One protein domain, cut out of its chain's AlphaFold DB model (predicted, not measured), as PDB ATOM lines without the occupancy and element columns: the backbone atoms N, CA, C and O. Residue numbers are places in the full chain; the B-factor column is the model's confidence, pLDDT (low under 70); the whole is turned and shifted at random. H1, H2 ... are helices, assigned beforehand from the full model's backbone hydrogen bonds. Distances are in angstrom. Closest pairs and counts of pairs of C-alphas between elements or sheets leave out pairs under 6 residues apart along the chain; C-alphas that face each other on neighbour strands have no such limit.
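Overview. This is residues 163 to 226 of the 364 residues of an uncharacterized protein of Dendrothele bispora (strain CBS 962.96) (UniProt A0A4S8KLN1). The longest helix, H1, and H2 run opposite ways along nearly the same line direction, slid along each other, and H3 stands crosswise to both, packing on H1. A long loop, residues 180 to 198, swings out between H1 and H2. The printed part has 64 residues with three named helices, H1, H2, H3 in chain order, and no named strand; its class is all helix. It is compact, with a radius of gyration of the C-alphas of 12.1 A and spans of 35 by 24 by 19 A.

Along the chain. Find C-alpha 163 at (161.493, 256.683, 171.279); from there H1, residues 163 to 179, runs 24.0 A. H2, residues 199 to 210, runs 16.9 A. H3, residues 214 to 222, runs 12.2 A to C-alpha 222 at (164.887, 239.766, 184.664).

Arrangement. Look at residues 169 to 172 of H1, which alone touch H3: the closest C-alphas, Val 172 and Phe 214, are 6.0 A apart, and the helices are about perpendicular at 82 degrees. H1 and H2 are close but not clearly touching, closest at the C-alphas of Ala 175 and Ile 207, 6.6 A, with a shallow tilt of 6 degrees, opposite ways. In H1, H2 and H3 every O i to N i+4 pair is within hydrogen-bond range.

Size, cuts and confidence. The C-alphas of Ala 163 and Leu 196 are the two farthest apart, 37.2 A. The printed part has no cut; the link H1 to H2 is long. Look for pLDDT under 70 at residues 163 to 167, 180 to 185 and 224 to 226.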
ATOM      1  N   ALA A 163     162.689 257.499 171.441       51.03
ATOM      2  CA  ALA A 163     161.493 256.683 171.279       51.03
ATOM      3  C   ALA A 163     161.782 255.209 170.907       51.03
ATOM      4  O   ALA A 163     160.986 254.342 171.258       51.03
ATOM      5  N   GLY A 164     162.913 254.885 170.267       50.69
ATOM      6  CA  GLY A 164     163.210 253.525 169.792       50.69
ATOM      7  C   GLY A 164     163.354 252.498 170.922       50.69
ATOM      8  O   GLY A 164     162.682 251.466 170.922       50.69
ATOM      9  N   GLN A 165     164.148 252.813 171.952       51.50
ATOM     10  CA  GLN A 165     164.347 251.909 173.097       51.50
ATOM     11  C   GLN A 165     163.091 251.756 173.961       51.50
ATOM     12  O   GLN A 165     162.780 250.655 174.422       51.50
ATOM     13  N   THR A 166     162.330 252.839 174.162       57.22
ATOM     14  CA  THR A 166     161.060 252.743 174.900       57.22
ATOM     15  C   THR A 166     160.032 251.919 174.131       57.22
ATOM     16  O   THR A 166     159.279 251.174 174.754       57.22
ATOM     17  N   ASN A 167     160.043 251.960 172.796       68.06
ATOM     18  CA  ASN A 167     159.166 251.139 171.966       68.06
ATOM     19  C   ASN A 167     159.516 249.647 172.025       68.06
ATOM     20  O   ASN A 167     158.597 248.839 172.128       68.06
ATOM     21  N   MET A 168     160.798 249.261 172.043       72.38
ATOM     22  CA  MET A 168     161.187 247.846 172.192       72.38
ATOM     23  C   MET A 168     160.744 247.266 173.539       72.38
ATOM     24  O   MET A 168     160.103 246.218 173.583       72.38
ATOM     25  N   ILE A 169     161.014 247.975 174.640       77.19
ATOM     26  CA  ILE A 169     160.604 247.536 175.984       77.19
ATOM     27  C   ILE A 169     159.072 247.479 176.086       77.19
ATOM     28  O   ILE A 169     158.524 246.535 176.654       77.19
ATOM     29  N   LYS A 170     158.362 248.452 175.497       81.81
ATOM     30  CA  LYS A 170     156.893 248.447 175.425       81.81
ATOM     31  C   LYS A 170     156.366 247.252 174.631       81.81
ATOM     32  O   LYS A 170     155.467 246.586 175.130       81.81
ATOM     33  N   LYS A 171     156.939 246.939 173.463       83.75
ATOM     34  CA  LYS A 171     156.561 245.773 172.645       83.75
ATOM     35  C   LYS A 171     156.792 244.458 173.391       83.75
ATOM     36  O   LYS A 171     155.901 243.617 173.423       83.75
ATOM     37  N   VAL A 172     157.925 244.314 174.080       84.62
ATOM     38  CA  VAL A 172     158.216 243.129 174.908       84.62
ATOM     39  C   VAL A 172     157.241 243.015 176.079       84.62
ATOM     40  O   VAL A 172     156.728 241.933 176.346       84.62
ATOM     41  N   ASN A 173     156.901 244.118 176.747       83.88
ATOM     42  CA  ASN A 173     155.903 244.103 177.821       83.88
ATOM     43  C   ASN A 173     154.480 243.823 177.305       83.88
ATOM     44  O   ASN A 173     153.724 243.130 177.983       83.88
ATOM     45  N   GLN A 174     154.120 244.303 176.112       86.06
ATOM     46  CA  GLN A 174     152.850 243.984 175.452       86.06
ATOM     47  C   GLN A 174     152.774 242.502 175.072       86.06
ATOM     48  O   GLN A 174     151.794 241.845 175.412       86.06
ATOM     49  N   ALA A 175     153.828 241.948 174.468       85.00
ATOM     50  CA  ALA A 175     153.932 240.519 174.178       85.00
ATOM     51  C   ALA A 175     153.890 239.677 175.467       85.00
ATOM     52  O   ALA A 175     153.193 238.666 175.537       85.00
ATOM     53  N   LYS A 176     154.550 240.137 176.540       84.12
ATOM     54  CA  LYS A 176     154.495 239.505 177.866       84.12
ATOM     55  C   LYS A 176     153.083 239.530 178.451       84.12
ATOM     56  O   LYS A 176     152.666 238.530 179.021       84.12
ATOM     57  N   ALA A 177     152.338 240.626 178.301       84.06
ATOM     58  CA  ALA A 177     150.943 240.717 178.736       84.06
ATOM     59  C   ALA A 177     150.021 239.812 177.904       84.06
ATOM     60  O   ALA A 177     149.152 239.147 178.464       84.06
ATOM     61  N   TYR A 178     150.258 239.726 176.592       82.19
ATOM     62  CA  TYR A 178     149.520 238.846 175.685       82.19
ATOM     63  C   TYR A 178     149.744 237.356 176.005       82.19
ATOM     64  O   TYR A 178     148.807 236.560 175.954       82.19
ATOM     65  N   LEU A 179     150.959 236.987 176.429       77.25
ATOM     66  CA  LEU A 179     151.301 235.645 176.928       77.25
ATOM     67  C   LEU A 179     150.878 235.405 178.392       77.25
ATOM     68  O   LEU A 179     150.696 234.259 178.810       77.25
ATOM     69  N   GLY A 180     150.742 236.475 179.180       63.09
ATOM     70  CA  GLY A 180     150.701 236.474 180.646       63.09
ATOM     71  C   GLY A 180     149.473 235.837 181.290       63.09
ATOM     72  O   GLY A 180     149.492 235.586 182.489       63.09
ATOM     73  N   GLN A 181     148.430 235.516 180.525       58.72
ATOM     74  CA  GLN A 181     147.279 234.767 181.045       58.72
ATOM     75  C   GLN A 181     147.408 233.246 180.909       58.72
ATOM     76  O   GLN A 181     146.578 232.526 181.453       58.72
ATOM     77  N   THR A 182     148.416 232.730 180.203       54.88
ATOM     78  CA  THR A 182     148.507 231.286 179.904       54.88
ATOM     79  C   THR A 182     149.818 230.656 180.384       54.88
ATOM     80  O   THR A 182     150.032 229.468 180.165       54.88
ATOM     81  N   ARG A 183     150.725 231.422 181.015       55.12
ATOM     82  CA  ARG A 183     152.138 231.015 181.070       55.12
ATOM     83  C   ARG A 183     152.939 231.442 182.304       55.12
ATOM     84  O   ARG A 183     154.073 231.907 182.184       55.12
ATOM     85  N   GLU A 184     152.386 231.256 183.493       59.78
ATOM     86  CA  GLU A 184     153.196 231.288 184.714       59.78
ATOM     87  C   GLU A 184     154.109 230.041 184.717       59.78
ATOM     88  O   GLU A 184     153.618 228.919 184.788       59.78
ATOM     89  N   GLY A 185     155.427 230.216 184.536       69.75
ATOM     90  CA  GLY A 185     156.414 229.133 184.712       69.75
ATOM     91  C   GLY A 185     157.337 228.795 183.535       69.75
ATOM     92  O   GLY A 185     158.241 227.989 183.715       69.75
ATOM     93  N   LEU A 186     157.178 229.403 182.354       76.50
ATOM     94  CA  LEU A 186     158.064 229.106 181.218       76.50
ATOM     95  C   LEU A 186     159.175 230.162 181.079       76.50
ATOM     96  O   LEU A 186     158.930 231.363 180.880       76.50
ATOM     97  N   THR A 187     160.413 229.698 181.238       76.06
ATOM     98  CA  THR A 187     161.628 230.506 181.389       76.06
ATOM     99  C   THR A 187     162.427 230.615 180.096       76.06
ATOM    100  O   THR A 187     163.027 231.661 179.881       76.06
ATOM    101  N   SER A 188     162.366 229.620 179.206       84.44
ATOM    102  CA  SER A 188     163.137 229.586 177.952       84.44
ATOM    103  C   SER A 188     162.288 229.247 176.718       84.44
ATOM    104  O   SER A 188     161.164 228.746 176.826       84.44
ATOM    105  N   GLU A 189     162.827 229.568 175.538       84.44
ATOM    106  CA  GLU A 189     162.218 229.264 174.233       84.44
ATOM    107  C   GLU A 189     162.151 227.761 173.977       84.44
ATOM    108  O   GLU A 189     161.129 227.260 173.529       84.44
ATOM    109  N   GLU A 190     163.193 227.036 174.375       88.12
ATOM    110  CA  GLU A 190     163.337 225.586 174.201       88.12
ATOM    111  C   GLU A 190     162.235 224.773 174.897       88.12
ATOM    112  O   GLU A 190     161.957 223.638 174.527       88.12
ATOM    113  N   GLN A 191     161.572 225.352 175.903       87.06
ATOM    114  CA  GLN A 191     160.430 224.725 176.570       87.06
ATOM    115  C   GLN A 191     159.133 224.826 175.744       87.06
ATOM    116  O   GLN A 191     158.091 224.318 176.161       87.06
ATOM    117  N   ILE A 192     159.154 225.538 174.615       86.62
ATOM    118  CA  ILE A 192     158.059 225.590 173.649       86.62
ATOM    119  C   ILE A 192     158.288 224.484 172.635       86.62
ATOM    120  O   ILE A 192     159.094 224.615 171.718       86.62
ATOM    121  N   ASP A 193     157.527 223.408 172.767       90.06
ATOM    122  CA  ASP A 193     157.493 222.390 171.733       90.06
ATOM    123  C   ASP A 193     156.679 222.897 170.529       90.06
ATOM    124  O   ASP A 193     155.448 222.850 170.515       90.06
ATOM    125  N   MET A 194     157.388 223.413 169.521       86.25
ATOM    126  CA  MET A 194     156.821 223.888 168.253       86.25
ATOM    127  C   MET A 194     156.198 222.763 167.412       86.25
ATOM    128  O   MET A 194     155.462 223.055 166.470       86.25
ATOM    129  N   SER A 195     156.457 221.489 167.735       88.44
ATOM    130  CA  SER A 195     155.840 220.359 167.031       88.44
ATOM    131  C   SER A 195     154.359 220.184 167.385       88.44
ATOM    132  O   SER A 195     153.584 219.635 166.597       88.44
ATOM    133  N   LEU A 196     153.931 220.705 168.540       87.62
ATOM    134  CA  LEU A 196     152.544 220.673 168.986       87.62
ATOM    135  C   LEU A 196     151.782 221.879 168.428       87.62
ATOM    136  O   LEU A 196     152.032 223.029 168.787       87.62
ATOM    137  N   THR A 197     150.783 221.629 167.586       87.31
ATOM    138  CA  THR A 197     149.855 222.659 167.092       87.31
ATOM    139  C   THR A 197     148.808 222.970 168.160       87.31
ATOM    140  O   THR A 197     147.727 222.390 168.211       87.31
ATOM    141  N   ASN A 198     149.141 223.893 169.058       85.88
ATOM    142  CA  ASN A 198     148.243 224.412 170.083       85.88
ATOM    143  C   ASN A 198     148.035 225.914 169.840       85.88
ATOM    144  O   ASN A 198     148.904 226.590 169.298       85.88
ATOM    145  N   GLY A 199     146.929 226.483 170.319       84.81
ATOM    146  CA  GLY A 199     146.710 227.934 170.285       84.81
ATOM    147  C   GLY A 199     147.834 228.734 170.962       84.81
ATOM    148  O   GLY A 199     147.981 229.924 170.703       84.81
ATOM    149  N   PHE A 200     148.650 228.086 171.799       84.00
ATOM    150  CA  PHE A 200     149.877 228.659 172.339       84.00
ATOM    151  C   PHE A 200     151.001 228.806 171.296       84.00
ATOM    152  O   PHE A 200     151.575 229.887 171.193       84.00
ATOM    153  N   THR A 201     151.309 227.766 170.514       87.31
ATOM    154  CA  THR A 201     152.399 227.807 169.521       87.31
ATOM    155  C   THR A 201     152.068 228.740 168.364       87.31
ATOM    156  O   THR A 201     152.945 229.460 167.902       87.31
ATOM    157  N   THR A 202     150.791 228.852 167.983       88.00
ATOM    158  CA  THR A 202     150.331 229.858 167.009       88.00
ATOM    159  C   THR A 202     150.564 231.288 167.504       88.00
ATOM    160  O   THR A 202     151.114 232.108 166.775       88.00
ATOM    161  N   LYS A 203     150.204 231.590 168.760       88.31
ATOM    162  CA  LYS A 203     150.452 232.916 169.356       88.31
ATOM    163  C   LYS A 203     151.937 233.200 169.549       88.31
ATOM    164  O   LYS A 203     152.359 234.346 169.457       88.31
ATOM    165  N   TRP A 204     152.722 232.170 169.855       88.44
ATOM    166  CA  TRP A 204     154.167 232.305 169.971       88.44
ATOM    167  C   TRP A 204     154.812 232.631 168.623       88.44
ATOM    168  O   TRP A 204     155.608 233.558 168.571       88.44
ATOM    169  N   ALA A 205     154.415 231.955 167.543       89.44
ATOM    170  CA  ALA A 205     154.908 232.249 166.199       89.44
ATOM    171  C   ALA A 205     154.616 233.704 165.777       89.44
ATOM    172  O   ALA A 205     155.506 234.384 165.277       89.44
ATOM    173  N   GLU A 206     153.417 234.221 166.073       90.69
ATOM    174  CA  GLU A 206     153.049 235.628 165.827       90.69
ATOM    175  C   GLU A 206     153.916 236.613 166.642       90.69
ATOM    176  O   GLU A 206     154.344 237.664 166.159       90.69
ATOM    177  N   ILE A 207     154.236 236.266 167.892       87.56
ATOM    178  CA  ILE A 207     155.140 237.065 168.734       87.56
ATOM    179  C   ILE A 207     156.583 236.983 168.235       87.56
ATOM    180  O   ILE A 207     157.293 237.980 168.286       87.56
ATOM    181  N   GLN A 208     157.016 235.828 167.741       89.19
ATOM    182  CA  GLN A 208     158.354 235.633 167.197       89.19
ATOM    183  C   GLN A 208     158.545 236.415 165.893       89.19
ATOM    184  O   GLN A 208     159.596 237.019 165.698       89.19
ATOM    185  N   GLU A 209     157.516 236.476 165.045       88.75
ATOM    186  CA  GLU A 209     157.505 237.295 163.829       88.75
ATOM    187  C   GLU A 209     157.567 238.795 164.157       88.75
ATOM    188  O   GLU A 209     158.324 239.549 163.548       88.75
ATOM    189  N   THR A 210     156.811 239.241 165.164       84.44
ATOM    190  CA  THR A 210     156.747 240.664 165.537       84.44
ATOM    191  C   THR A 210     157.907 241.131 166.423       84.44
ATOM    192  O   THR A 210     158.290 242.306 166.376       84.44
ATOM    193  N   VAL A 211     158.454 240.245 167.258       87.00
ATOM    194  CA  VAL A 211     159.497 240.524 168.257       87.00
ATOM    195  C   VAL A 211     160.476 239.334 168.355       87.00
ATOM    196  O   VAL A 211     160.457 238.596 169.344       87.00
ATOM    197  N   PRO A 212     161.404 239.174 167.388       88.19
ATOM    198  CA  PRO A 212     162.348 238.047 167.366       88.19
ATOM    199  C   PRO A 212     163.253 237.978 168.607       88.19
ATOM    200  O   PRO A 212     163.654 236.909 169.044       88.19
ATOM    201  N   TYR A 213     163.536 239.131 169.216       83.44
ATOM    202  CA  TYR A 213     164.419 239.305 170.378       83.44
ATOM    203  C   TYR A 213     163.694 239.200 171.735       83.44
ATOM    204  O   TYR A 213     164.182 239.699 172.754       83.44
ATOM    205  N   PHE A 214     162.488 238.625 171.777       88.81
ATOM    206  CA  PHE A 214     161.657 238.622 172.984       88.81
ATOM    207  C   PHE A 214     162.341 237.960 174.192       88.81
ATOM    208  O   PHE A 214     162.315 238.531 175.284       88.81
ATOM    209  N   PHE A 215     162.947 236.778 174.020       84.62
ATOM    210  CA  PHE A 215     163.559 236.037 175.130       84.62
ATOM    211  C   PHE A 215     164.837 236.694 175.651       84.62
ATOM    212  O   PHE A 215     164.966 236.854 176.865       84.62
ATOM    213  N   ASP A 216     165.706 237.175 174.764       83.81
ATOM    214  CA  ASP A 216     166.913 237.913 175.147       83.81
ATOM    215  C   ASP A 216     166.556 239.153 175.968       83.81
ATOM    216  O   ASP A 216     167.096 239.389 177.051       83.81
ATOM    217  N   MET A 217     165.561 239.916 175.506       81.38
ATOM    218  CA  MET A 217     165.120 241.122 176.200       81.38
ATOM    219  C   MET A 217     164.398 240.803 177.515       81.38
ATOM    220  O   MET A 217     164.547 241.532 178.496       81.38
ATOM    221  N   LYS A 218     163.633 239.708 177.576       83.69
ATOM    222  CA  LYS A 218     163.008 239.223 178.814       83.69
ATOM    223  C   LYS A 218     164.068 238.837 179.852       83.69
ATOM    224  O   LYS A 218     163.901 239.207 181.014       83.69
ATOM    225  N   ASN A 219     165.138 238.155 179.445       83.62
ATOM    226  CA  ASN A 219     166.250 237.774 180.320       83.62
ATOM    227  C   ASN A 219     166.986 239.013 180.843       83.62
ATOM    228  O   ASN A 219     167.091 239.189 182.054       83.62
ATOM    229  N   LEU A 220     167.341 239.949 179.957       79.62
ATOM    230  CA  LEU A 220     167.938 241.243 180.318       79.62
ATOM    231  C   LEU A 220     167.080 242.056 181.301       79.62
ATOM    232  O   LEU A 220     167.603 242.748 182.175       79.62
ATOM    233  N   ILE A 221     165.751 242.010 181.167       80.06
ATOM    234  CA  ILE A 221     164.833 242.669 182.109       80.06
ATOM    235  C   ILE A 221     164.810 241.934 183.457       80.06
ATOM    236  O   ILE A 221     164.765 242.599 184.493       80.06
ATOM    237  N   GLY A 222     164.858 240.598 183.456       77.06
ATOM    238  CA  GLY A 222     164.887 239.766 184.664       77.06
ATOM    239  C   GLY A 222     166.186 239.877 185.471       77.06
ATOM    240  O   GLY A 222     166.148 239.824 186.699       77.06
ATOM    241  N   GLU A 223     167.314 240.116 184.801       75.31
ATOM    242  CA  GLU A 223     168.630 240.346 185.418       75.31
ATOM    243  C   GLU A 223     168.759 241.718 186.094       75.31
ATOM    244  O   GLU A 223     169.751 241.997 186.769       75.31
ATOM    245  N   ARG A 224     167.765 242.607 185.943       69.50
ATOM    246  CA  ARG A 224     167.802 243.917 186.598       69.50
ATOM    247  C   ARG A 224     167.765 243.738 188.125       69.50
ATOM    248  O   ARG A 224     166.743 243.270 188.633       69.50
ATOM    249  N   PRO A 225     168.765 244.259 188.869       53.44
ATOM    250  CA  PRO A 225     168.836 244.156 190.335       53.44
ATOM    251  C   PRO A 225     167.635 244.757 191.079       53.44
ATOM    252  O   PRO A 225     167.435 244.513 192.263       53.44
ATOM    253  N   ASN A 226     166.841 245.582 190.389       63.34
ATOM    254  CA  ASN A 226     165.637 246.195 190.942       63.34
ATOM    255  C   ASN A 226     164.383 245.308 190.821       63.34
ATOM    256  O   ASN A 226     163.406 245.582 191.511       63.34
TER     257      ASN A 226